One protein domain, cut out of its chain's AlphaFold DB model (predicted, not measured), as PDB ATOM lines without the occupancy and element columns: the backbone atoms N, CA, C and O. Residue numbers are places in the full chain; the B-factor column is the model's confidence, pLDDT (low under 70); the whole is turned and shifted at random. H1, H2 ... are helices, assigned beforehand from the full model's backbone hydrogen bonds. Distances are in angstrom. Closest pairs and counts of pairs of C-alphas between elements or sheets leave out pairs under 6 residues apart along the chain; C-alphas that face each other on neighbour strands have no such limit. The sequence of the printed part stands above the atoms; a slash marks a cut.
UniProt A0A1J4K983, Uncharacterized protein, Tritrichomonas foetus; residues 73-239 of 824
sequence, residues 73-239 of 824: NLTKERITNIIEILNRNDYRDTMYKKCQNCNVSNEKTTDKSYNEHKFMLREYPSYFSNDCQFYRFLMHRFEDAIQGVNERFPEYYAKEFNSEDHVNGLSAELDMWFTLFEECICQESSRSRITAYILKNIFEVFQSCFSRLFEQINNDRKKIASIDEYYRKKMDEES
ATOM      1  N   ASN A  73      87.567 -55.908 -23.173       46.56
ATOM      2  CA  ASN A  73      87.725 -55.639 -24.605       46.56
ATOM      3  C   ASN A  73      88.027 -54.166 -24.950       46.56
ATOM      4  O   ASN A  73      88.585 -53.913 -26.018       46.56
ATOM      5  N   LEU A  74      87.721 -53.199 -24.070       52.56
ATOM      6  CA  LEU A  74      87.857 -51.768 -24.391       52.56
ATOM      7  C   LEU A  74      89.309 -51.356 -24.699       52.56
ATOM      8  O   LEU A  74      89.551 -50.510 -25.557       52.56
ATOM      9  N   THR A  75      90.287 -51.971 -24.023       58.56
ATOM     10  CA  THR A  75      91.718 -51.702 -24.238       58.56
ATOM     11  C   THR A  75      92.166 -52.170 -25.620       58.56
ATOM     12  O   THR A  75      92.910 -51.466 -26.296       58.56
ATOM     13  N   LYS A  76      91.672 -53.328 -26.076       58.41
ATOM     14  CA  LYS A  76      92.001 -53.884 -27.394       58.41
ATOM     15  C   LYS A  76      91.409 -53.029 -28.515       58.41
ATOM     16  O   LYS A  76      92.120 -52.685 -29.449       58.41
ATOM     17  N   GLU A  77      90.151 -52.617 -28.375       60.88
ATOM     18  CA  GLU A  77      89.456 -51.743 -29.332       60.88
ATOM     19  C   GLU A  77      90.067 -50.328 -29.398       60.88
ATOM     20  O   GLU A  77      90.199 -49.756 -30.484       60.88
ATOM     21  N   ARG A  78      90.531 -49.779 -28.261       62.28
ATOM     22  CA  ARG A  78      91.336 -48.542 -28.230       62.28
ATOM     23  C   ARG A  78      92.695 -48.717 -28.913       62.28
ATOM     24  O   ARG A  78      93.046 -47.878 -29.732       62.28
ATOM     25  N   ILE A  79      93.431 -49.798 -28.641       65.50
ATOM     26  CA  ILE A  79      94.723 -50.077 -29.297       65.50
ATOM     27  C   ILE A  79      94.548 -50.236 -30.816       65.50
ATOM     28  O   ILE A  79      95.334 -49.675 -31.576       65.50
ATOM     29  N   THR A  80      93.499 -50.920 -31.282       69.31
ATOM     30  CA  THR A  80      93.198 -51.023 -32.719       69.31
ATOM     31  C   THR A  80      92.887 -49.655 -33.337       69.31
ATOM     32  O   THR A  80      93.450 -49.341 -34.382       69.31
ATOM     33  N   ASN A  81      92.098 -48.796 -32.677       65.50
ATOM     34  CA  ASN A  81      91.872 -47.417 -33.138       65.50
ATOM     35  C   ASN A  81      93.161 -46.576 -33.173       65.50
ATOM     36  O   ASN A  81      93.378 -45.842 -34.133       65.50
ATOM     37  N   ILE A  82      94.028 -46.693 -32.162       64.81
ATOM     38  CA  ILE A  82      95.336 -46.015 -32.116       64.81
ATOM     39  C   ILE A  82      96.190 -46.433 -33.321       64.81
ATOM     40  O   ILE A  82      96.733 -45.575 -34.015       64.81
ATOM     41  N   ILE A  83      96.259 -47.735 -33.615       69.94
ATOM     42  CA  ILE A  83      96.986 -48.273 -34.774       69.94
ATOM     43  C   ILE A  83      96.362 -47.784 -36.092       69.94
ATOM     44  O   ILE A  83      97.091 -47.359 -36.984       69.94
ATOM     45  N   GLU A  84      95.032 -47.776 -36.227       68.81
ATOM     46  CA  GLU A  84      94.362 -47.251 -37.428       68.81
ATOM     47  C   GLU A  84      94.617 -45.753 -37.655       68.81
ATOM     48  O   GLU A  84      94.850 -45.347 -38.793       68.81
ATOM     49  N   ILE A  85      94.605 -44.932 -36.601       65.69
ATOM     50  CA  ILE A  85      94.851 -43.483 -36.697       65.69
ATOM     51  C   ILE A  85      96.319 -43.198 -37.044       65.69
ATOM     52  O   ILE A  85      96.584 -42.363 -37.913       65.69
ATOM     53  N   LEU A  86      97.263 -43.925 -36.434       64.81
ATOM     54  CA  LEU A  86      98.685 -43.854 -36.787       64.81
ATOM     55  C   LEU A  86      98.918 -44.254 -38.253       64.81
ATOM     56  O   LEU A  86      99.626 -43.553 -38.970       64.81
ATOM     57  N   ASN A  87      98.256 -45.312 -38.731       68.06
ATOM     58  CA  ASN A  87      98.357 -45.767 -40.123       68.06
ATOM     59  C   ASN A  87      97.718 -44.804 -41.142       68.06
ATOM     60  O   ASN A  87      98.101 -44.819 -42.311       68.06
ATOM     61  N   ARG A  88      96.743 -43.975 -40.737       67.38
ATOM     62  CA  ARG A  88      96.065 -43.005 -41.625       67.38
ATOM     63  C   ARG A  88      96.774 -41.653 -41.748       67.38
ATOM     64  O   ARG A  88      96.375 -40.862 -42.594       67.38
ATOM     65  N   ASN A  89      97.808 -41.372 -40.944       59.31
ATOM     66  CA  ASN A  89      98.450 -40.047 -40.850       59.31
ATOM     67  C   ASN A  89      97.479 -38.886 -40.491       59.31
ATOM     68  O   ASN A  89      97.795 -37.712 -40.697       59.31
ATOM     69  N   ASP A  90      96.321 -39.186 -39.890       56.72
ATOM     70  CA  ASP A  90      95.235 -38.230 -39.581       56.72
ATOM     71  C   ASP A  90      95.466 -37.424 -38.276       56.72
ATOM     72  O   ASP A  90      94.549 -37.018 -37.560       56.72
ATOM     73  N   TYR A  91      96.728 -37.144 -37.944       56.31
ATOM     74  CA  TYR A  91      97.143 -36.467 -36.704       56.31
ATOM     75  C   TYR A  91      96.836 -34.957 -36.643       56.31
ATOM     76  O   TYR A  91      97.197 -34.302 -35.664       56.31
ATOM     77  N   ARG A  92      96.207 -34.365 -37.671       51.53
ATOM     78  CA  ARG A  92      95.883 -32.923 -37.675       51.53
ATOM     79  C   ARG A  92      94.681 -32.569 -36.792       51.53
ATOM     80  O   ARG A  92      94.760 -31.570 -36.085       51.53
ATOM     81  N   ASP A  93      93.630 -33.391 -36.780       49.59
ATOM     82  CA  ASP A  93      92.359 -33.050 -36.112       49.59
ATOM     83  C   ASP A  93      92.181 -33.680 -34.718       49.59
ATOM     84  O   ASP A  93      91.391 -33.188 -33.912       49.59
ATOM     85  N   THR A  94      92.918 -34.746 -34.392       52.78
ATOM     86  CA  THR A  94      92.763 -35.474 -33.116       52.78
ATOM     87  C   THR A  94      93.482 -34.824 -31.932       52.78
ATOM     88  O   THR A  94      93.053 -34.997 -30.796       52.78
ATOM     89  N   MET A  95      94.551 -34.060 -32.179       50.69
ATOM     90  CA  MET A  95      95.455 -33.553 -31.131       50.69
ATOM     91  C   MET A  95      95.134 -32.134 -30.634       50.69
ATOM     92  O   MET A  95      95.509 -31.774 -29.521       50.69
ATOM     93  N   TYR A  96      94.432 -31.314 -31.421       49.53
ATOM     94  CA  TYR A  96      94.300 -29.867 -31.169       49.53
ATOM     95  C   TYR A  96      93.085 -29.451 -30.333       49.53
ATOM     96  O   TYR A  96      92.622 -28.310 -30.398       49.53
ATOM     97  N   LYS A  97      92.579 -30.354 -29.493       53.09
ATOM     98  CA  LYS A  97      91.515 -30.041 -28.540       53.09
ATOM     99  C   LYS A  97      92.050 -30.128 -27.115       53.09
ATOM    100  O   LYS A  97      91.860 -31.144 -26.453       53.09
ATOM    101  N   LYS A  98      92.702 -29.046 -26.654       55.66
ATOM    102  CA  LYS A  98      93.048 -28.857 -25.231       55.66
ATOM    103  C   LYS A  98      91.820 -29.214 -24.392       55.66
ATOM    104  O   LYS A  98      90.747 -28.646 -24.634       55.66
ATOM    105  N   CYS A  99      91.941 -30.159 -23.460       54.81
ATOM    106  CA  CYS A  99      90.791 -30.523 -22.649       54.81
ATOM    107  C   CYS A  99      90.432 -29.335 -21.754       54.81
ATOM    108  O   CYS A  99      91.272 -28.844 -21.004       54.81
ATOM    109  N   GLN A 100      89.193 -28.848 -21.843       51.41
ATOM    110  CA  GLN A 100      88.750 -27.733 -21.000       51.41
ATOM    111  C   GLN A 100      88.598 -28.154 -19.529       51.41
ATOM    112  O   GLN A 100      88.715 -27.305 -18.656       51.41
ATOM    113  N   ASN A 101      88.410 -29.455 -19.266       56.00
ATOM    114  CA  ASN A 101      88.293 -30.024 -17.926       56.00
ATOM    115  C   ASN A 101      89.241 -31.234 -17.798       56.00
ATOM    116  O   ASN A 101      88.956 -32.303 -18.342       56.00
ATOM    117  N   CYS A 102      90.343 -31.089 -17.063       61.03
ATOM    118  CA  CYS A 102      91.231 -32.202 -16.687       61.03
ATOM    119  C   CYS A 102      90.697 -32.988 -15.469       61.03
ATOM    120  O   CYS A 102      91.362 -33.894 -14.977       61.03
ATOM    121  N   ASN A 103      89.510 -32.619 -14.976       63.56
ATOM    122  CA  ASN A 103      89.020 -33.001 -13.661       63.56
ATOM    123  C   ASN A 103      88.730 -34.504 -13.540       63.56
ATOM    124  O   ASN A 103      88.213 -35.137 -14.466       63.56
ATOM    125  N   VAL A 104      89.008 -35.043 -12.357       58.50
ATOM    126  CA  VAL A 104      88.650 -36.390 -11.905       58.50
ATOM    127  C   VAL A 104      87.214 -36.415 -11.385       58.50
ATOM    128  O   VAL A 104      86.493 -37.387 -11.634       58.50
ATOM    129  N   SER A 105      86.792 -35.339 -10.710       56.69
ATOM    130  CA  SER A 105      85.450 -35.144 -10.157       56.69
ATOM    131  C   SER A 105      84.612 -34.156 -10.989       56.69
ATOM    132  O   SER A 105      85.115 -33.216 -11.603       56.69
ATOM    133  N   ASN A 106      83.289 -34.360 -11.003       52.34
ATOM    134  CA  ASN A 106      82.317 -33.452 -11.639       52.34
ATOM    135  C   ASN A 106      81.867 -32.314 -10.699       52.34
ATOM    136  O   ASN A 106      80.778 -31.759 -10.868       52.34
ATOM    137  N   GLU A 107      82.654 -32.000  -9.671       49.69
ATOM    138  CA  GLU A 107      82.296 -30.955  -8.717       49.69
ATOM    139  C   GLU A 107      82.385 -29.564  -9.342       49.69
ATOM    140  O   GLU A 107      83.102 -29.319 -10.319       49.69
ATOM    141  N   LYS A 108      81.572 -28.648  -8.813       52.56
ATOM    142  CA  LYS A 108      81.446 -27.305  -9.368       52.56
ATOM    143  C   LYS A 108      82.778 -26.580  -9.207       52.56
ATOM    144  O   LYS A 108      83.341 -26.517  -8.121       52.56
ATOM    145  N   THR A 109      83.242 -25.952 -10.280       50.78
ATOM    146  CA  THR A 109      84.483 -25.160 -10.323       50.78
ATOM    147  C   THR A 109      84.453 -23.882  -9.472       50.78
ATOM    148  O   THR A 109      85.379 -23.079  -9.558       50.78
ATOM    149  N   THR A 110      83.401 -23.679  -8.672       50.75
ATOM    150  CA  THR A 110      83.154 -22.505  -7.826       50.75
ATOM    151  C   THR A 110      83.925 -22.514  -6.510       50.75
ATOM    152  O   THR A 110      84.099 -21.451  -5.925       50.75
ATOM    153  N   ASP A 111      84.401 -23.681  -6.070       66.56
ATOM    154  CA  ASP A 111      84.881 -23.878  -4.695       66.56
ATOM    155  C   ASP A 111      86.412 -24.068  -4.634       66.56
ATOM    156  O   ASP A 111      86.944 -24.505  -3.616       66.56
ATOM    157  N   LYS A 112      87.132 -23.787  -5.734       79.12
ATOM    158  CA  LYS A 112      88.603 -23.890  -5.833       79.12
ATOM    159  C   LYS A 112      89.283 -22.568  -5.463       79.12
ATOM    160  O   LYS A 112      88.737 -21.499  -5.738       79.12
ATOM    161  N   SER A 113      90.486 -22.632  -4.891       83.38
ATOM    162  CA  SER A 113      91.288 -21.440  -4.582       83.38
ATOM    163  C   SER A 113      91.694 -20.665  -5.849       83.38
ATOM    164  O   SER A 113      91.673 -21.192  -6.967       83.38
ATOM    165  N   TYR A 114      92.095 -19.399  -5.686       85.44
ATOM    166  CA  TYR A 114      92.535 -18.550  -6.803       85.44
ATOM    167  C   TYR A 114      93.704 -19.174  -7.585       85.44
ATOM    168  O   TYR A 114      93.686 -19.164  -8.816       85.44
ATOM    169  N   ASN A 115      94.680 -19.768  -6.889       85.69
ATOM    170  CA  ASN A 115      95.847 -20.390  -7.518       85.69
ATOM    171  C   ASN A 115      95.477 -21.667  -8.288       85.69
ATOM    172  O   ASN A 115      95.873 -21.805  -9.446       85.69
ATOM    173  N   GLU A 116      94.651 -22.548  -7.708       84.81
ATOM    174  CA  GLU A 116      94.108 -23.725  -8.408       84.81
ATOM    175  C   GLU A 116      93.365 -23.328  -9.691       84.81
ATOM    176  O   GLU A 116      93.591 -23.901 -10.758       84.81
ATOM    177  N   HIS A 117      92.481 -22.327  -9.602       83.62
ATOM    178  CA  HIS A 117      91.678 -21.885 -10.741       83.62
ATOM    179  C   HIS A 117      92.562 -21.298 -11.850       83.62
ATOM    180  O   HIS A 117      92.415 -21.650 -13.020       83.62
ATOM    181  N   LYS A 118      93.535 -20.462 -11.474       84.44
ATOM    182  CA  LYS A 118      94.505 -19.841 -12.380       84.44
ATOM    183  C   LYS A 118      95.382 -20.866 -13.106       84.44
ATOM    184  O   LYS A 118      95.623 -20.729 -14.309       84.44
ATOM    185  N   PHE A 119      95.831 -21.901 -12.394       86.88
ATOM    186  CA  PHE A 119      96.605 -23.002 -12.967       86.88
ATOM    187  C   PHE A 119      95.760 -23.833 -13.944       86.88
ATOM    188  O   PHE A 119      96.160 -24.035 -15.090       86.88
ATOM    189  N   MET A 120      94.541 -24.223 -13.551       82.31
ATOM    190  CA  MET A 120      93.606 -24.966 -14.413       82.31
ATOM    191  C   MET A 120      93.186 -24.208 -15.679       82.31
ATOM    192  O   MET A 120      93.073 -24.806 -16.752       82.31
ATOM    193  N   LEU A 121      92.968 -22.893 -15.577       82.38
ATOM    194  CA  LEU A 121      92.683 -22.034 -16.730       82.38
ATOM    195  C   LEU A 121      93.905 -21.808 -17.634       82.38
ATOM    196  O   LEU A 121      93.739 -21.310 -18.749       82.38
ATOM    197  N   ARG A 122      95.106 -22.220 -17.199       81.69
ATOM    198  CA  ARG A 122      96.385 -22.057 -17.911       81.69
ATOM    199  C   ARG A 122      96.714 -20.583 -18.169       81.69
ATOM    200  O   ARG A 122      97.155 -20.214 -19.259       81.69
ATOM    201  N   GLU A 123      96.478 -19.730 -17.171       79.50
ATOM    202  CA  GLU A 123      96.740 -18.286 -17.238       79.50
ATOM    203  C   GLU A 123      98.242 -17.982 -17.128       79.50
ATOM    204  O   GLU A 123      98.764 -17.528 -16.104       79.50
ATOM    205  N   TYR A 124      98.954 -18.267 -18.214       81.12
ATOM    206  CA  TYR A 124     100.395 -18.088 -18.336       81.12
ATOM    207  C   TYR A 124     100.733 -16.845 -19.181       81.12
ATOM    208  O   TYR A 124      99.954 -16.466 -20.061       81.12
ATOM    209  N   PRO A 125     101.905 -16.215 -18.969       79.94
ATOM    210  CA  PRO A 125     102.479 -15.258 -19.909       79.94
ATOM    211  C   PRO A 125     102.449 -15.780 -21.349       79.94
ATOM    212  O   PRO A 125     102.749 -16.943 -21.612       79.94
ATOM    213  N   SER A 126     102.135 -14.903 -22.302       73.69
ATOM    214  CA  SER A 126     102.001 -15.261 -23.721       73.69
ATOM    215  C   SER A 126     103.322 -15.619 -24.417       73.69
ATOM    216  O   SER A 126     103.309 -15.978 -25.592       73.69
ATOM    217  N   TYR A 127     104.462 -15.478 -23.734       78.56
ATOM    218  CA  TYR A 127     105.792 -15.736 -24.272       78.56
ATOM    219  C   TYR A 127     106.779 -16.147 -23.171       78.56
ATOM    220  O   TYR A 127     106.775 -15.577 -22.080       78.56
ATOM    221  N   PHE A 128     107.661 -17.092 -23.504       81.81
ATOM    222  CA  PHE A 128     108.819 -17.515 -22.714       81.81
ATOM    223  C   PHE A 128     110.027 -17.614 -23.648       81.81
ATOM    224  O   PHE A 128     109.877 -18.018 -24.801       81.81
ATOM    225  N   SER A 129     111.229 -17.279 -23.169       79.00
ATOM    226  CA  SER A 129     112.416 -17.223 -24.042       79.00
ATOM    227  C   SER A 129     112.987 -18.606 -24.371       79.00
ATOM    228  O   SER A 129     113.732 -18.749 -25.337       79.00
ATOM    229  N   ASN A 130     112.683 -19.619 -23.552       84.69
ATOM    230  CA  ASN A 130     113.004 -21.027 -23.793       84.69
ATOM    231  C   ASN A 130     112.150 -21.957 -22.910       84.69
ATOM    232  O   ASN A 130     111.577 -21.532 -21.903       84.69
ATOM    233  N   ASP A 131     112.137 -23.246 -23.254       79.88
ATOM    234  CA  ASP A 131     111.383 -24.287 -22.547       79.88
ATOM    235  C   ASP A 131     111.762 -24.397 -21.059       79.88
ATOM    236  O   ASP A 131     110.906 -24.676 -20.228       79.88
ATOM    237  N   CYS A 132     113.021 -24.144 -20.683       83.12
ATOM    238  CA  CYS A 132     113.455 -24.204 -19.282       83.12
ATOM    239  C   CYS A 132     112.805 -23.094 -18.435       83.12
ATOM    240  O   CYS A 132     112.367 -23.349 -17.313       83.12
ATOM    241  N   GLN A 133     112.660 -21.882 -18.983       84.38
ATOM    242  CA  GLN A 133     111.892 -20.806 -18.346       84.38
ATOM    243  C   GLN A 133     110.401 -21.157 -18.245       84.38
ATOM    244  O   GLN A 133     109.802 -20.910 -17.199       84.38
ATOM    245  N   PHE A 134     109.821 -21.764 -19.289       85.75
ATOM    246  CA  PHE A 134     108.437 -22.244 -19.251       85.75
ATOM    247  C   PHE A 134     108.237 -23.299 -18.153       85.75
ATOM    248  O   PHE A 134     107.361 -23.129 -17.313       85.75
ATOM    249  N   TYR A 135     109.069 -24.344 -18.097       85.50
ATOM    250  CA  TYR A 135     108.932 -25.409 -17.100       85.50
ATOM    251  C   TYR A 135     109.184 -24.925 -15.668       85.50
ATOM    252  O   TYR A 135     108.448 -25.325 -14.772       85.50
ATOM    253  N   ARG A 136     110.151 -24.024 -15.432       84.69
ATOM    254  CA  ARG A 136     110.337 -23.400 -14.105       84.69
ATOM    255  C   ARG A 136     109.101 -22.616 -13.669       84.69
ATOM    256  O   ARG A 136     108.652 -22.762 -12.538       84.69
ATOM    257  N   PHE A 137     108.524 -21.819 -14.569       88.44
ATOM    258  CA  PHE A 137     107.290 -21.088 -14.282       88.44
ATOM    259  C   PHE A 137     106.101 -22.032 -14.055       88.44
ATOM    260  O   PHE A 137     105.331 -21.823 -13.124       88.44
ATOM    261  N   LEU A 138     105.967 -23.084 -14.869       88.50
ATOM    262  CA  LEU A 138     104.909 -24.086 -14.745       88.50
ATOM    263  C   LEU A 138     104.983 -24.821 -13.399       88.50
ATOM    264  O   LEU A 138     103.950 -24.993 -12.763       88.50
ATOM    265  N   MET A 139     106.184 -25.198 -12.949       89.56
ATOM    266  CA  MET A 139     106.379 -25.869 -11.659       89.56
ATOM    267  C   MET A 139     106.096 -24.945 -10.472       89.56
ATOM    268  O   MET A 139     105.380 -25.363  -9.572       89.56
ATOM    269  N   HIS A 140     106.526 -23.678 -10.496       88.81
ATOM    270  CA  HIS A 140     106.123 -22.723  -9.452       88.81
ATOM    271  C   HIS A 140     104.610 -22.460  -9.439       88.81
ATOM    272  O   HIS A 140     104.016 -22.329  -8.377       88.81
ATOM    273  N   ARG A 141     103.942 -22.430 -10.601       88.12
ATOM    274  CA  ARG A 141     102.472 -22.304 -10.651       88.12
ATOM    275  C   ARG A 141     101.732 -23.564 -10.216       88.12
ATOM    276  O   ARG A 141     100.603 -23.458  -9.750       88.12
ATOM    277  N   PHE A 142     102.355 -24.725 -10.363       91.19
ATOM    278  CA  PHE A 142     101.859 -25.976  -9.811       91.19
ATOM    279  C   PHE A 142     102.024 -26.006  -8.282       91.19
ATOM    280  O   PHE A 142     101.071 -26.319  -7.580       91.19
ATOM    281  N   GLU A 143     103.178 -25.581  -7.766       91.25
ATOM    282  CA  GLU A 143     103.467 -25.407  -6.336       91.25
ATOM    283  C   GLU A 143     102.487 -24.421  -5.667       91.25
ATOM    284  O   GLU A 143     101.820 -24.794  -4.703       91.25
ATOM    285  N   ASP A 144     102.277 -23.230  -6.252       90.62
ATOM    286  CA  ASP A 144     101.248 -22.255  -5.839       90.62
ATOM    287  C   ASP A 144      99.841 -22.883  -5.733       90.62
ATOM    288  O   ASP A 144      99.031 -22.497  -4.883       90.62
ATOM    289  N   ALA A 145      99.514 -23.808  -6.644       90.12
ATOM    290  CA  ALA A 145      98.207 -24.449  -6.735       90.12
ATOM    291  C   ALA A 145      98.049 -25.606  -5.738       90.12
ATOM    292  O   ALA A 145      96.994 -25.715  -5.119       90.12
ATOM    293  N   ILE A 146      99.086 -26.426  -5.529       90.38
ATOM    294  CA  ILE A 146      99.118 -27.464  -4.485       90.38
ATOM    295  C   ILE A 146      99.057 -26.830  -3.092       90.38
ATOM    296  O   ILE A 146      98.294 -27.293  -2.245       90.38
ATOM    297  N   GLN A 147      99.757 -25.714  -2.875       89.25
ATOM    298  CA  GLN A 147      99.626 -24.930  -1.648       89.25
ATOM    299  C   GLN A 147      98.179 -24.438  -1.451       89.25
ATOM    300  O   GLN A 147      97.632 -24.578  -0.362       89.25
ATOM    301  N   GLY A 148      97.509 -23.981  -2.517       88.12
ATOM    302  CA  GLY A 148      96.081 -23.636  -2.484       88.12
ATOM    303  C   GLY A 148      95.137 -24.819  -2.195       88.12
ATOM    304  O   GLY A 148      94.098 -24.626  -1.564       88.12
ATOM    305  N   VAL A 149      95.493 -26.048  -2.600       88.38
ATOM    306  CA  VAL A 149      94.773 -27.276  -2.203       88.38
ATOM    307  C   VAL A 149      94.966 -27.555  -0.709       88.38
ATOM    308  O   VAL A 149      93.984 -27.825  -0.022       88.38
ATOM    309  N   ASN A 150      96.193 -27.440  -0.194       87.25
ATOM    310  CA  ASN A 150      96.513 -27.672   1.218       87.25
ATOM    311  C   ASN A 150      95.890 -26.609   2.146       87.25
ATOM    312  O   ASN A 150      95.403 -26.932   3.222       87.25
ATOM    313  N   GLU A 151      95.815 -25.346   1.715       87.38
ATOM    314  CA  GLU A 151      95.086 -24.283   2.431       87.38
ATOM    315  C   GLU A 151      93.575 -24.548   2.500       87.38
ATOM    316  O   GLU A 151      92.920 -24.186   3.478       87.38
ATOM    317  N   ARG A 152      93.016 -25.184   1.463       85.38
ATOM    318  CA  ARG A 152      91.591 -25.524   1.370       85.38
ATOM    319  C   ARG A 152      91.232 -26.810   2.119       85.38
ATOM    320  O   ARG A 152      90.127 -26.904   2.647       85.38
ATOM    321  N   PHE A 153      92.157 -27.763   2.185       86.38
ATOM    322  CA  PHE A 153      92.016 -29.029   2.902       86.38
ATOM    323  C   PHE A 153      93.269 -29.296   3.757       86.38
ATOM    324  O   PHE A 153      94.117 -30.089   3.350       86.38
ATOM    325  N   PRO A 154      93.423 -28.649   4.926       82.50
ATOM    326  CA  PRO A 154      94.614 -28.814   5.754       82.50
ATOM    327  C   PRO A 154      94.878 -30.279   6.108       82.50
ATOM    328  O   PRO A 154      93.963 -31.000   6.506       82.50
ATOM    329  N   GLU A 155      96.133 -30.709   5.964       80.88
ATOM    330  CA  GLU A 155      96.604 -32.051   6.342       80.88
ATOM    331  C   GLU A 155      95.860 -33.214   5.647       80.88
ATOM    332  O   GLU A 155      95.823 -34.334   6.156       80.88
ATOM    333  N   TYR A 156      95.313 -33.000   4.441       80.19
ATOM    334  CA  TYR A 156      94.567 -34.019   3.677       80.19
ATOM    335  C   TYR A 156      95.345 -35.315   3.361       80.19
ATOM    336  O   TYR A 156      94.747 -36.290   2.915       80.19
ATOM    337  N   TYR A 157      96.661 -35.336   3.585       75.62
ATOM    338  CA  TYR A 157      97.559 -36.487   3.435       75.62
ATOM    339  C   TYR A 157      97.887 -37.205   4.764       75.62
ATOM    340  O   TYR A 157      98.634 -38.190   4.764       75.62
ATOM    341  N   ALA A 158      97.367 -36.744   5.907       76.94
ATOM    342  CA  ALA A 158      97.607 -37.364   7.209       76.94
ATOM    343  C   ALA A 158      96.958 -38.760   7.319       76.94
ATOM    344  O   ALA A 158      95.864 -39.013   6.809       76.94
ATOM    345  N   LYS A 159      97.639 -39.688   8.011       60.19
ATOM    346  CA  LYS A 159      97.194 -41.091   8.173       60.19
ATOM    347  C   LYS A 159      95.961 -41.260   9.061       60.19
ATOM    348  O   LYS A 159      95.275 -42.275   8.964       60.19
ATOM    349  N   GLU A 160      95.713 -40.305   9.944       58.62
ATOM    350  CA  GLU A 160      94.643 -40.349  10.929       58.62
ATOM    351  C   GLU A 160      93.577 -39.334  10.525       58.62
ATOM    352  O   GLU A 160      93.758 -38.155  10.764       58.62
ATOM    353  N   PHE A 161      92.518 -39.790   9.847       52.50
ATOM    354  CA  PHE A 161      91.122 -39.317   9.914       52.50
ATOM    355  C   PHE A 161      90.336 -39.795   8.684       52.50
ATOM    356  O   PHE A 161      90.836 -39.842   7.564       52.50
ATOM    357  N   ASN A 162      89.060 -40.130   8.883       57.84
ATOM    358  CA  ASN A 162      88.157 -40.570   7.815       57.84
ATOM    359  C   ASN A 162      87.273 -39.404   7.324       57.84
ATOM    360  O   ASN A 162      86.054 -39.539   7.234       57.84
ATOM    361  N   SER A 163      87.876 -38.234   7.080       67.06
ATOM    362  CA  SER A 163      87.160 -37.000   6.722       67.06
ATOM    363  C   SER A 163      86.704 -36.981   5.258       67.06
ATOM    364  O   SER A 163      87.232 -37.689   4.391       67.06
ATOM    365  N   GLU A 164      85.690 -36.164   4.970       72.69
ATOM    366  CA  GLU A 164      85.269 -35.845   3.600       72.69
ATOM    367  C   GLU A 164      86.396 -35.100   2.861       72.69
ATOM    368  O   GLU A 164      86.772 -35.477   1.750       72.69
ATOM    369  N   ASP A 165      87.044 -34.178   3.577       75.75
ATOM    370  CA  ASP A 165      88.162 -33.338   3.137       75.75
ATOM    371  C   ASP A 165      89.382 -34.119   2.633       75.75
ATOM    372  O   ASP A 165      89.996 -33.702   1.658       75.75
ATOM    373  N   HIS A 166      89.709 -35.285   3.206       79.56
ATOM    374  CA  HIS A 166      90.819 -36.125   2.728       79.56
ATOM    375  C   HIS A 166      90.598 -36.580   1.271       79.56
ATOM    376  O   HIS A 166      91.488 -36.493   0.425       79.56
ATOM    377  N   VAL A 167      89.386 -37.042   0.940       80.00
ATOM    378  CA  VAL A 167      89.057 -37.518  -0.419       80.00
ATOM    379  C   VAL A 167      88.926 -36.344  -1.391       80.00
ATOM    380  O   VAL A 167      89.361 -36.452  -2.538       80.00
ATOM    381  N   ASN A 168      88.392 -35.214  -0.929       83.00
ATOM    382  CA  ASN A 168      88.250 -34.013  -1.749       83.00
ATOM    383  C   ASN A 168      89.613 -33.350  -2.025       83.00
ATOM    384  O   ASN A 168      89.873 -32.959  -3.163       83.00
ATOM    385  N   GLY A 169      90.515 -33.322  -1.038       84.56
ATOM    386  CA  GLY A 169      91.903 -32.870  -1.164       84.56
ATOM    387  C   GLY A 169      92.713 -33.731  -2.129       84.56
ATOM    388  O   GLY A 169      93.246 -33.203  -3.103       84.56
ATOM    389  N   LEU A 170      92.701 -35.061  -1.964       85.38
ATOM    390  CA  LEU A 170      93.349 -35.976  -2.918       85.38
ATOM    391  C   LEU A 170      92.782 -35.843  -4.342       85.38
ATOM    392  O   LEU A 170      93.536 -35.892  -5.314       85.38
ATOM    393  N   SER A 171      91.465 -35.658  -4.495       85.12
ATOM    394  CA  SER A 171      90.866 -35.426  -5.817       85.12
ATOM    395  C   SER A 171      91.286 -34.077  -6.412       85.12
ATOM    396  O   SER A 171      91.464 -33.987  -7.625       85.12
ATOM    397  N   ALA A 172      91.435 -33.033  -5.593       86.06
ATOM    398  CA  ALA A 172      91.849 -31.705  -6.037       86.06
ATOM    399  C   ALA A 172      93.338 -31.653  -6.417       86.06
ATOM    400  O   ALA A 172      93.677 -31.071  -7.447       86.06
ATOM    401  N   GLU A 173      94.212 -32.317  -5.657       88.44
ATOM    402  CA  GLU A 173      95.616 -32.507  -6.030       88.44
ATOM    403  C   GLU A 173      95.735 -33.284  -7.355       88.44
ATOM    404  O   GLU A 173      96.478 -32.872  -8.249       88.44
ATOM    405  N   LEU A 174      94.973 -34.370  -7.541       87.94
ATOM    406  CA  LEU A 174      95.004 -35.131  -8.796       87.94
ATOM    407  C   LEU A 174      94.517 -34.312 -10.003       87.94
ATOM    408  O   LEU A 174      95.084 -34.451 -11.088       87.94
ATOM    409  N   ASP A 175      93.541 -33.414  -9.833       86.75
ATOM    410  CA  ASP A 175      93.169 -32.437 -10.869       86.75
ATOM    411  C   ASP A 175      94.362 -31.537 -11.257       86.75
ATOM    412  O   ASP A 175      94.549 -31.244 -12.445       86.75
ATOM    413  N   MET A 176      95.187 -31.110 -10.288       88.88
ATOM    414  CA  MET A 176      96.396 -30.324 -10.565       88.88
ATOM    415  C   MET A 176      97.434 -31.170 -11.309       88.88
ATOM    416  O   MET A 176      97.929 -30.741 -12.353       88.88
ATOM    417  N   TRP A 177      97.724 -32.392 -10.845       88.31
ATOM    418  CA  TRP A 177      98.670 -33.296 -11.514       88.31
ATOM    419  C   TRP A 177      98.247 -33.622 -12.949       88.31
ATOM    420  O   TRP A 177      99.082 -33.617 -13.854       88.31
ATOM    421  N   PHE A 178      96.954 -33.846 -13.201       88.06
ATOM    422  CA  PHE A 178      96.458 -34.083 -14.556       88.06
ATOM    423  C   PHE A 178      96.502 -32.828 -15.438       88.06
ATOM    424  O   PHE A 178      96.796 -32.937 -16.630       88.06
ATOM    425  N   THR A 179      96.292 -31.640 -14.867       87.06
ATOM    426  CA  THR A 179      96.482 -30.364 -15.577       87.06
ATOM    427  C   THR A 179      97.952 -30.168 -15.977       87.06
ATOM    428  O   THR A 179      98.238 -29.869 -17.140       87.06
ATOM    429  N   LEU A 180      98.885 -30.413 -15.047       88.25
ATOM    430  CA  LEU A 180     100.331 -30.364 -15.282       88.25
ATOM    431  C   LEU A 180     100.749 -31.356 -16.378       88.25
ATOM    432  O   LEU A 180     101.445 -30.988 -17.325       88.25
ATOM    433  N   PHE A 181     100.283 -32.603 -16.286       86.00
ATOM    434  CA  PHE A 181     100.619 -33.652 -17.246       86.00
ATOM    435  C   PHE A 181     100.069 -33.343 -18.649       86.00
ATOM    436  O   PHE A 181     100.776 -33.552 -19.635       86.00
ATOM    437  N   GLU A 182      98.860 -32.777 -18.776       85.94
ATOM    438  CA  GLU A 182      98.343 -32.344 -20.081       85.94
ATOM    439  C   GLU A 182      99.139 -31.165 -20.673       85.94
ATOM    440  O   GLU A 182      99.348 -31.138 -21.888       85.94
ATOM    441  N   GLU A 183      99.639 -30.223 -19.867       86.06
ATOM    442  CA  GLU A 183     100.528 -29.163 -20.372       86.06
ATOM    443  C   GLU A 183     101.892 -29.710 -20.823       86.06
ATOM    444  O   GLU A 183     102.364 -29.331 -21.896       86.06
ATOM    445  N   CYS A 184     102.480 -30.674 -20.107       85.12
ATOM    446  CA  CYS A 184     103.685 -31.380 -20.563       85.12
ATOM    447  C   CYS A 184     103.459 -32.111 -21.904       85.12
ATOM    448  O   CYS A 184     104.301 -32.034 -22.800       85.12
ATOM    449  N   ILE A 185     102.298 -32.753 -22.096       84.62
ATOM    450  CA  ILE A 185     101.913 -33.362 -23.385       84.62
ATOM    451  C   ILE A 185     101.740 -32.296 -24.478       84.62
ATOM    452  O   ILE A 185     102.151 -32.514 -25.619       84.62
ATOM    453  N   CYS A 186     101.158 -31.137 -24.151       82.81
ATOM    454  CA  CYS A 186     101.020 -30.028 -25.097       82.81
ATOM    455  C   CYS A 186     102.390 -29.509 -25.556       82.81
ATOM    456  O   CYS A 186     102.577 -29.311 -26.757       82.81
ATOM    457  N   GLN A 187     103.355 -29.350 -24.646       82.38
ATOM    458  CA  GLN A 187     104.718 -28.954 -25.009       82.38
ATOM    459  C   GLN A 187     105.421 -30.026 -25.845       82.38
ATOM    460  O   GLN A 187     105.963 -29.713 -26.906       82.38
ATOM    461  N   GLU A 188     105.342 -31.299 -25.450       81.94
ATOM    462  CA  GLU A 188     105.938 -32.393 -26.227       81.94
ATOM    463  C   GLU A 188     105.311 -32.519 -27.626       81.94
ATOM    464  O   GLU A 188     105.998 -32.889 -28.573       81.94
ATOM    465  N   SER A 189     104.051 -32.108 -27.824       80.44
ATOM    466  CA  SER A 189     103.413 -32.106 -29.152       80.44
ATOM    467  C   SER A 189     104.094 -31.183 -30.178       80.44
ATOM    468  O   SER A 189     103.952 -31.403 -31.388       80.44
ATOM    469  N   SER A 190     104.865 -30.190 -29.712       79.25
ATOM    470  CA  SER A 190     105.704 -29.333 -30.560       79.25
ATOM    471  C   SER A 190     106.977 -30.039 -31.050       79.25
ATOM    472  O   SER A 190     107.450 -29.744 -32.148       79.25
ATOM    473  N   ARG A 191     107.492 -31.003 -30.270       80.31
ATOM    474  CA  ARG A 191     108.721 -31.770 -30.529       80.31
ATOM    475  C   ARG A 191     108.429 -33.094 -31.238       80.31
ATOM    476  O   ARG A 191     108.983 -33.361 -32.302       80.31
ATOM    477  N   SER A 192     107.517 -33.897 -30.691       81.31
ATOM    478  CA  SER A 192     107.073 -35.175 -31.246       81.31
ATOM    479  C   SER A 192     105.563 -35.363 -31.090       81.31
ATOM    480  O   SER A 192     105.035 -35.722 -30.034       81.31
ATOM    481  N   ARG A 193     104.845 -35.212 -32.208       74.69
ATOM    482  CA  ARG A 193     103.394 -35.462 -32.274       74.69
ATOM    483  C   ARG A 193     103.028 -36.912 -31.955       74.69
ATOM    484  O   ARG A 193     101.972 -37.149 -31.380       74.69
ATOM    485  N   ILE A 194     103.888 -37.868 -32.315       75.38
ATOM    486  CA  ILE A 194     103.661 -39.298 -32.059       75.38
ATOM    487  C   ILE A 194     103.799 -39.584 -30.560       75.38
ATOM    488  O   ILE A 194     102.908 -40.199 -29.975       75.38
ATOM    489  N   THR A 195     104.859 -39.071 -29.920       75.50
ATOM    490  CA  THR A 195     105.071 -39.207 -28.469       75.50
ATOM    491  C   THR A 195     103.909 -38.584 -27.700       75.50
ATOM    492  O   THR A 195     103.292 -39.252 -26.871       75.50
ATOM    493  N   ALA A 196     103.532 -37.347 -28.035       78.00
ATOM    494  CA  ALA A 196     102.409 -36.667 -27.400       78.00
ATOM    495  C   ALA A 196     101.067 -37.403 -27.597       78.00
ATOM    496  O   ALA A 196     100.267 -37.458 -26.666       78.00
ATOM    497  N   TYR A 197     100.817 -38.017 -28.761       75.88
ATOM    498  CA  TYR A 197      99.594 -38.797 -29.003       75.88
ATOM    499  C   TYR A 197      99.538 -40.067 -28.142       75.88
ATOM    500  O   TYR A 197      98.498 -40.375 -27.556       75.88
ATOM    501  N   ILE A 198     100.660 -40.781 -28.012       76.50
ATOM    502  CA  ILE A 198     100.769 -41.957 -27.137       76.50
ATOM    503  C   ILE A 198     100.553 -41.544 -25.674       76.50
ATOM    504  O   ILE A 198      99.706 -42.125 -24.993       76.50
ATOM    505  N   LEU A 199     101.240 -40.492 -25.213       79.94
ATOM    506  CA  LEU A 199     101.085 -39.966 -23.854       79.94
ATOM    507  C   LEU A 199      99.650 -39.494 -23.573       79.94
ATOM    508  O   LEU A 199      99.133 -39.771 -22.493       79.94
ATOM    509  N   LYS A 200      98.968 -38.858 -24.538       81.56
ATOM    510  CA  LYS A 200      97.565 -38.430 -24.390       81.56
ATOM    511  C   LYS A 200      96.613 -39.613 -24.207       81.56
ATOM    512  O   LYS A 200      95.737 -39.558 -23.348       81.56
ATOM    513  N   ASN A 201      96.810 -40.701 -24.955       75.00
ATOM    514  CA  ASN A 201      96.010 -41.919 -24.796       75.00
ATOM    515  C   ASN A 201      96.263 -42.605 -23.442       75.00
ATOM    516  O   ASN A 201      95.315 -43.061 -22.802       75.00
ATOM    517  N   ILE A 202      97.520 -42.651 -22.986       77.56
ATOM    518  CA  ILE A 202      97.890 -43.177 -21.663       77.56
ATOM    519  C   ILE A 202      97.248 -42.331 -20.549       77.56
ATOM    520  O   ILE A 202      96.601 -42.874 -19.654       77.56
ATOM    521  N   PHE A 203      97.348 -41.005 -20.650       82.25
ATOM    522  CA  PHE A 203      96.715 -40.043 -19.747       82.25
ATOM    523  C   PHE A 203      95.196 -40.247 -19.635       82.25
ATOM    524  O   PHE A 203      94.676 -40.356 -18.528       82.25
ATOM    525  N   GLU A 204      94.480 -40.384 -20.756       77.75
ATOM    526  CA  GLU A 204      93.026 -40.621 -20.744       77.75
ATOM    527  C   GLU A 204      92.627 -41.965 -20.115       77.75
ATOM    528  O   GLU A 204      91.513 -42.107 -19.600       77.75
ATOM    529  N   VAL A 205      93.501 -42.977 -20.166       75.94
ATOM    530  CA  VAL A 205      93.290 -44.241 -19.444       75.94
ATOM    531  C   VAL A 205      93.467 -44.025 -17.943       75.94
ATOM    532  O   VAL A 205      92.581 -44.419 -17.185       75.94
ATOM    533  N   PHE A 206      94.541 -43.355 -17.511       77.75
ATOM    534  CA  PHE A 206      94.752 -43.039 -16.095       77.75
ATOM    535  C   PHE A 206      93.614 -42.190 -15.521       77.75
ATOM    536  O   PHE A 206      92.999 -42.611 -14.541       77.75
ATOM    537  N   GLN A 207      93.258 -41.072 -16.162       79.69
ATOM    538  CA  GLN A 207      92.157 -40.203 -15.731       79.69
ATOM    539  C   GLN A 207      90.846 -41.000 -15.567       79.69
ATOM    540  O   GLN A 207      90.184 -40.903 -14.537       79.69
ATOM    541  N   SER A 208      90.509 -41.875 -16.526       77.56
ATOM    542  CA  SER A 208      89.305 -42.718 -16.446       77.56
ATOM    543  C   SER A 208      89.349 -43.759 -15.317       77.56
ATOM    544  O   SER A 208      88.308 -44.060 -14.726       77.56
ATOM    545  N   CYS A 209      90.525 -44.308 -15.003       75.56
ATOM    546  CA  CYS A 209      90.705 -45.227 -13.878       75.56
ATOM    547  C   CYS A 209      90.544 -44.507 -12.532       75.56
ATOM    548  O   CYS A 209      89.793 -44.988 -11.684       75.56
ATOM    549  N   PHE A 210      91.172 -43.340 -12.359       80.12
ATOM    550  CA  PHE A 210      91.041 -42.551 -11.132       80.12
ATOM    551  C   PHE A 210      89.603 -42.050 -10.925       80.12
ATOM    552  O   PHE A 210      89.056 -42.270  -9.849       80.12
ATOM    553  N   SER A 211      88.919 -41.513 -11.946       78.69
ATOM    554  CA  SER A 211      87.509 -41.097 -11.802       78.69
ATOM    555  C   SER A 211      86.597 -42.231 -11.317       78.69
ATOM    556  O   SER A 211      85.721 -42.001 -10.486       78.69
ATOM    557  N   ARG A 212      86.820 -43.473 -11.776       77.44
ATOM    558  CA  ARG A 212      86.069 -44.648 -11.296       77.44
ATOM    559  C   ARG A 212      86.416 -45.039  -9.862       77.44
ATOM    560  O   ARG A 212      85.526 -45.467  -9.133       77.44
ATOM    561  N   LEU A 213      87.680 -44.897  -9.457       78.69
ATOM    562  CA  LEU A 213      88.113 -45.150  -8.083       78.69
ATOM    563  C   LEU A 213      87.418 -44.184  -7.108       78.69
ATOM    564  O   LEU A 213      86.809 -44.634  -6.139       78.69
ATOM    565  N   PHE A 214      87.417 -42.883  -7.410       79.38
ATOM    566  CA  PHE A 214      86.708 -41.878  -6.609       79.38
ATOM    567  C   PHE A 214      85.183 -42.071  -6.636       79.38
ATOM    568  O   PHE A 214      84.534 -41.957  -5.597       79.38
ATOM    569  N   GLU A 215      84.593 -42.442  -7.779       79.25
ATOM    570  CA  GLU A 215      83.171 -42.803  -7.856       79.25
ATOM    571  C   GLU A 215      82.835 -44.005  -6.952       79.25
ATOM    572  O   GLU A 215      81.814 -43.995  -6.260       79.25
ATOM    573  N   GLN A 216      83.693 -45.030  -6.908       79.31
ATOM    574  CA  GLN A 216      83.511 -46.182  -6.026       79.31
ATOM    575  C   GLN A 216      83.625 -45.792  -4.544       79.31
ATOM    576  O   GLN A 216      82.713 -46.100  -3.778       79.31
ATOM    577  N   ILE A 217      84.675 -45.056  -4.159       78.88
ATOM    578  CA  ILE A 217      84.882 -44.562  -2.784       78.88
ATOM    579  C   ILE A 217      83.668 -43.748  -2.313       78.88
ATOM    580  O   ILE A 217      83.129 -43.998  -1.232       78.88
ATOM    581  N   ASN A 218      83.169 -42.833  -3.146       78.50
ATOM    582  CA  ASN A 218      82.006 -42.003  -2.826       78.50
ATOM    583  C   ASN A 218      80.703 -42.813  -2.721       78.50
ATOM    584  O   ASN A 218      79.844 -42.503  -1.893       78.50
ATOM    585  N   ASN A 219      80.541 -43.867  -3.525       81.25
ATOM    586  CA  ASN A 219      79.398 -44.773  -3.417       81.25
ATOM    587  C   ASN A 219      79.458 -45.643  -2.153       81.25
ATOM    588  O   ASN A 219      78.424 -45.867  -1.524       81.25
ATOM    589  N   ASP A 220      80.639 -46.117  -1.758       77.44
ATOM    590  CA  ASP A 220      80.810 -46.932  -0.554       77.44
ATOM    591  C   ASP A 220      80.672 -46.089   0.726       77.44
ATOM    592  O   ASP A 220      79.959 -46.500   1.644       77.44
ATOM    593  N   ARG A 221      81.183 -44.847   0.743       76.50
ATOM    594  CA  ARG A 221      80.906 -43.864   1.812       76.50
ATOM    595  C   ARG A 221      79.407 -43.594   1.989       76.50
ATOM    596  O   ARG A 221      78.908 -43.644   3.111       76.50
ATOM    597  N   LYS A 222      78.655 -43.399   0.896       79.12
ATOM    598  CA  LYS A 222      77.187 -43.216   0.951       79.12
ATOM    599  C   LYS A 222      76.453 -44.435   1.520       79.12
ATOM    600  O   LYS A 222      75.484 -44.264   2.257       79.12
ATOM    601  N   LYS A 223      76.916 -45.659   1.227       80.50
ATOM    602  CA  LYS A 223      76.367 -46.880   1.844       80.50
ATOM    603  C   LYS A 223      76.615 -46.887   3.351       80.50
ATOM    604  O   LYS A 223      75.660 -47.098   4.091       80.50
ATOM    605  N   ILE A 224      77.845 -46.611   3.794       77.06
ATOM    606  CA  ILE A 224      78.213 -46.562   5.222       77.06
ATOM    607  C   ILE A 224      77.342 -45.537   5.962       77.06
ATOM    608  O   ILE A 224      76.664 -45.903   6.916       77.06
ATOM    609  N   ALA A 225      77.233 -44.306   5.451       75.81
ATOM    610  CA  ALA A 225      76.378 -43.276   6.046       75.81
ATOM    611  C   ALA A 225      74.901 -43.715   6.159       75.81
ATOM    612  O   ALA A 225      74.267 -43.507   7.193       75.81
ATOM    613  N   SER A 226      74.356 -44.387   5.134       77.88
ATOM    614  CA  SER A 226      72.978 -44.911   5.174       77.88
ATOM    615  C   SER A 226      72.783 -46.062   6.173       77.88
ATOM    616  O   SER A 226      71.686 -46.246   6.702       77.88
ATOM    617  N   ILE A 227      73.841 -46.831   6.447       74.75
ATOM    618  CA  ILE A 227      73.854 -47.902   7.448       74.75
ATOM    619  C   ILE A 227      73.890 -47.289   8.855       74.75
ATOM    620  O   ILE A 227      73.090 -47.681   9.705       74.75
ATOM    621  N   ASP A 228      74.736 -46.284   9.082       73.94
ATOM    622  CA  ASP A 228      74.823 -45.569  10.360       73.94
ATOM    623  C   ASP A 228      73.522 -44.829  10.698       73.94
ATOM    624  O   ASP A 228      73.044 -44.912  11.832       73.94
ATOM    625  N   GLU A 229      72.900 -44.152   9.726       76.75
ATOM    626  CA  GLU A 229      71.601 -43.495   9.925       76.75
ATOM    627  C   GLU A 229      70.510 -44.522  10.276       76.75
ATOM    628  O   GLU A 229      69.747 -44.319  11.224       76.75
ATOM    629  N   TYR A 230      70.477 -45.662   9.575       74.50
ATOM    630  CA  TYR A 230      69.563 -46.766   9.876       74.50
ATOM    631  C   TYR A 230      69.755 -47.306  11.302       74.50
ATOM    632  O   TYR A 230      68.768 -47.524  12.009       74.50
ATOM    633  N   TYR A 231      70.999 -47.486  11.757       65.94
ATOM    634  CA  TYR A 231      71.273 -47.961  13.114       65.94
ATOM    635  C   TYR A 231      70.961 -46.920  14.194       65.94
ATOM    636  O   TYR A 231      70.375 -47.298  15.207       65.94
ATOM    637  N   ARG A 232      71.255 -45.626  13.986       66.38
ATOM    638  CA  ARG A 232      70.853 -44.555  14.924       66.38
ATOM    639  C   ARG A 232      69.335 -44.489  15.077       66.38
ATOM    640  O   ARG A 232      68.823 -44.566  16.187       66.38
ATOM    641  N   LYS A 233      68.608 -44.447  13.959       63.44
ATOM    642  CA  LYS A 233      67.144 -44.335  13.958       63.44
ATOM    643  C   LYS A 233      66.464 -45.550  14.596       63.44
ATOM    644  O   LYS A 233      65.486 -45.411  15.322       63.44
ATOM    645  N   LYS A 234      67.028 -46.744  14.383       57.84
ATOM    646  CA  LYS A 234      66.564 -47.983  15.020       57.84
ATOM    647  C   LYS A 234      66.921 -48.064  16.509       57.84
ATOM    648  O   LYS A 234      66.159 -48.663  17.264       57.84
ATOM    649  N   MET A 235      68.041 -47.474  16.938       51.47
ATOM    650  CA  MET A 235      68.340 -47.306  18.363       51.47
ATOM    651  C   MET A 235      67.285 -46.416  19.022       51.47
ATOM    652  O   MET A 235      66.684 -46.849  19.996       51.47
ATOM    653  N   ASP A 236      66.983 -45.238  18.471       53.75
ATOM    654  CA  ASP A 236      66.034 -44.304  19.098       53.75
ATOM    655  C   ASP A 236      64.586 -44.840  19.166       53.75
ATOM    656  O   ASP A 236      63.888 -44.583  20.147       53.75
ATOM    657  N   GLU A 237      64.139 -45.637  18.186       53.41
ATOM    658  CA  GLU A 237      62.772 -46.195  18.153       53.41
ATOM    659  C   GLU A 237      62.588 -47.526  18.932       53.41
ATOM    660  O   GLU A 237      61.465 -47.834  19.333       53.41
ATOM    661  N   GLU A 238      63.646 -48.313  19.200       52.25
ATOM    662  CA  GLU A 238      63.579 -49.581  19.974       52.25
ATOM    663  C   GLU A 238      64.341 -49.547  21.330       52.25
ATOM    664  O   GLU A 238      64.461 -50.572  22.010       52.25
ATOM    665  N   SER A 239      64.862 -48.392  21.759       52.34
ATOM    666  CA  SER A 239      65.745 -48.272  22.933       52.34
ATOM    667  C   SER A 239      65.082 -48.624  24.276       52.34
ATOM    668  O   SER A 239      64.275 -47.879  24.836       52.34
TER     669      SER A 239
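What this domain is: This is residues 73 to 239 of the 824 residues of an uncharacterized protein of Tritrichomonas foetus (UniProt A0A1J4K983). Three helices, H3, H4 and H5, lie side by side in an antiparallel row with H4 in the middle, and the far end of the long H5, with residues 222 to 239, sticks out well beyond the others. The short H2 packs slantwise on H3 and H4 on one face of this row, the long link of residues 89 to 113 passes over the same face, and H1 lies beyond H5 near the row's edge without touching any helix. The printed part has 167 residues with five named helices, H1 to H5 in order along the chain, and no named strand; the class is all helix. The whole is loose, with a radius of gyration of the C-alphas of 20.5 A, and elongated, spanning 71 by 41 by 27 A.

How they stand to each other: The longest helix is H5, residues 193 to 238. With residues 195 to 214 alone it touches H4, residues 164 to 191; the closest C-alphas, of Ser 189 and Ala 196, are 5.0 A apart. These two form a helical hairpin, at a shallow tilt of 8 degrees, opposite ways. H4 is the hub, touching three helices. With its residues 169 to 180 alone it touches H3, residues 131 to 152, in a second helical hairpin at a shallow tilt of 10 degrees, opposite ways; the closest C-alphas, of Ile 146 and Glu 173, are 6.3 A apart. H2, residues 114 to 120, touches residues 141 to 149 of H3 alone, at a steep tilt of 49 degrees, opposite ways, with the C-alphas of Glu 116 and Ala 145 closest at 4.5 A. H2 also touches residues 176 to 179 of H4 alone, at a steep tilt of 45 degrees, the same way, with the C-alphas of Met 120 and Thr 179 closest at 6.2 A. The helix packing is part aligned, part crossed: two of these four pairs are at a shallow tilt. H3 and H5 are apart. H1, residues 73 to 88, and H5 are near each other, with 9 pairs of C-alphas within 10 A; H1 is apart from H2, H3 and H4. In H1, H2, H3 and H5 every O i to N i+4 pair is within hydrogen-bond range; in H4, 22 of 24 are.

Where its parts are: H5 is 67.2 A long from first to last C-alpha, from C-alpha 193 at (103.394, -35.462, -32.274) to C-alpha 238 at (63.579, -49.581, 19.974). H4 measures 41.6 A, H3 31.1 A, H1 22.8 A and H2 10.0 A. H1 begins at C-alpha 73, at (87.725, -55.639, -24.605).

The domain as a whole: The two C-alphas farthest apart, of Ser 129 and Glu 238, are 73.3 A apart. Residues 222 to 239, of which 222 to 238 belong to H5, stand free; the body without them spans 51 by 46 by 25 A. The printed part has no cut. The links H1 to H2, 25 residues, and H3 to H4, 11 residues, are long; H2 to H3 is short and H4 to H5 is tight. The mean pLDDT of the printed part is 74.4, and residues 73 to 111, 159 to 163 and 231 to 239 are under 70.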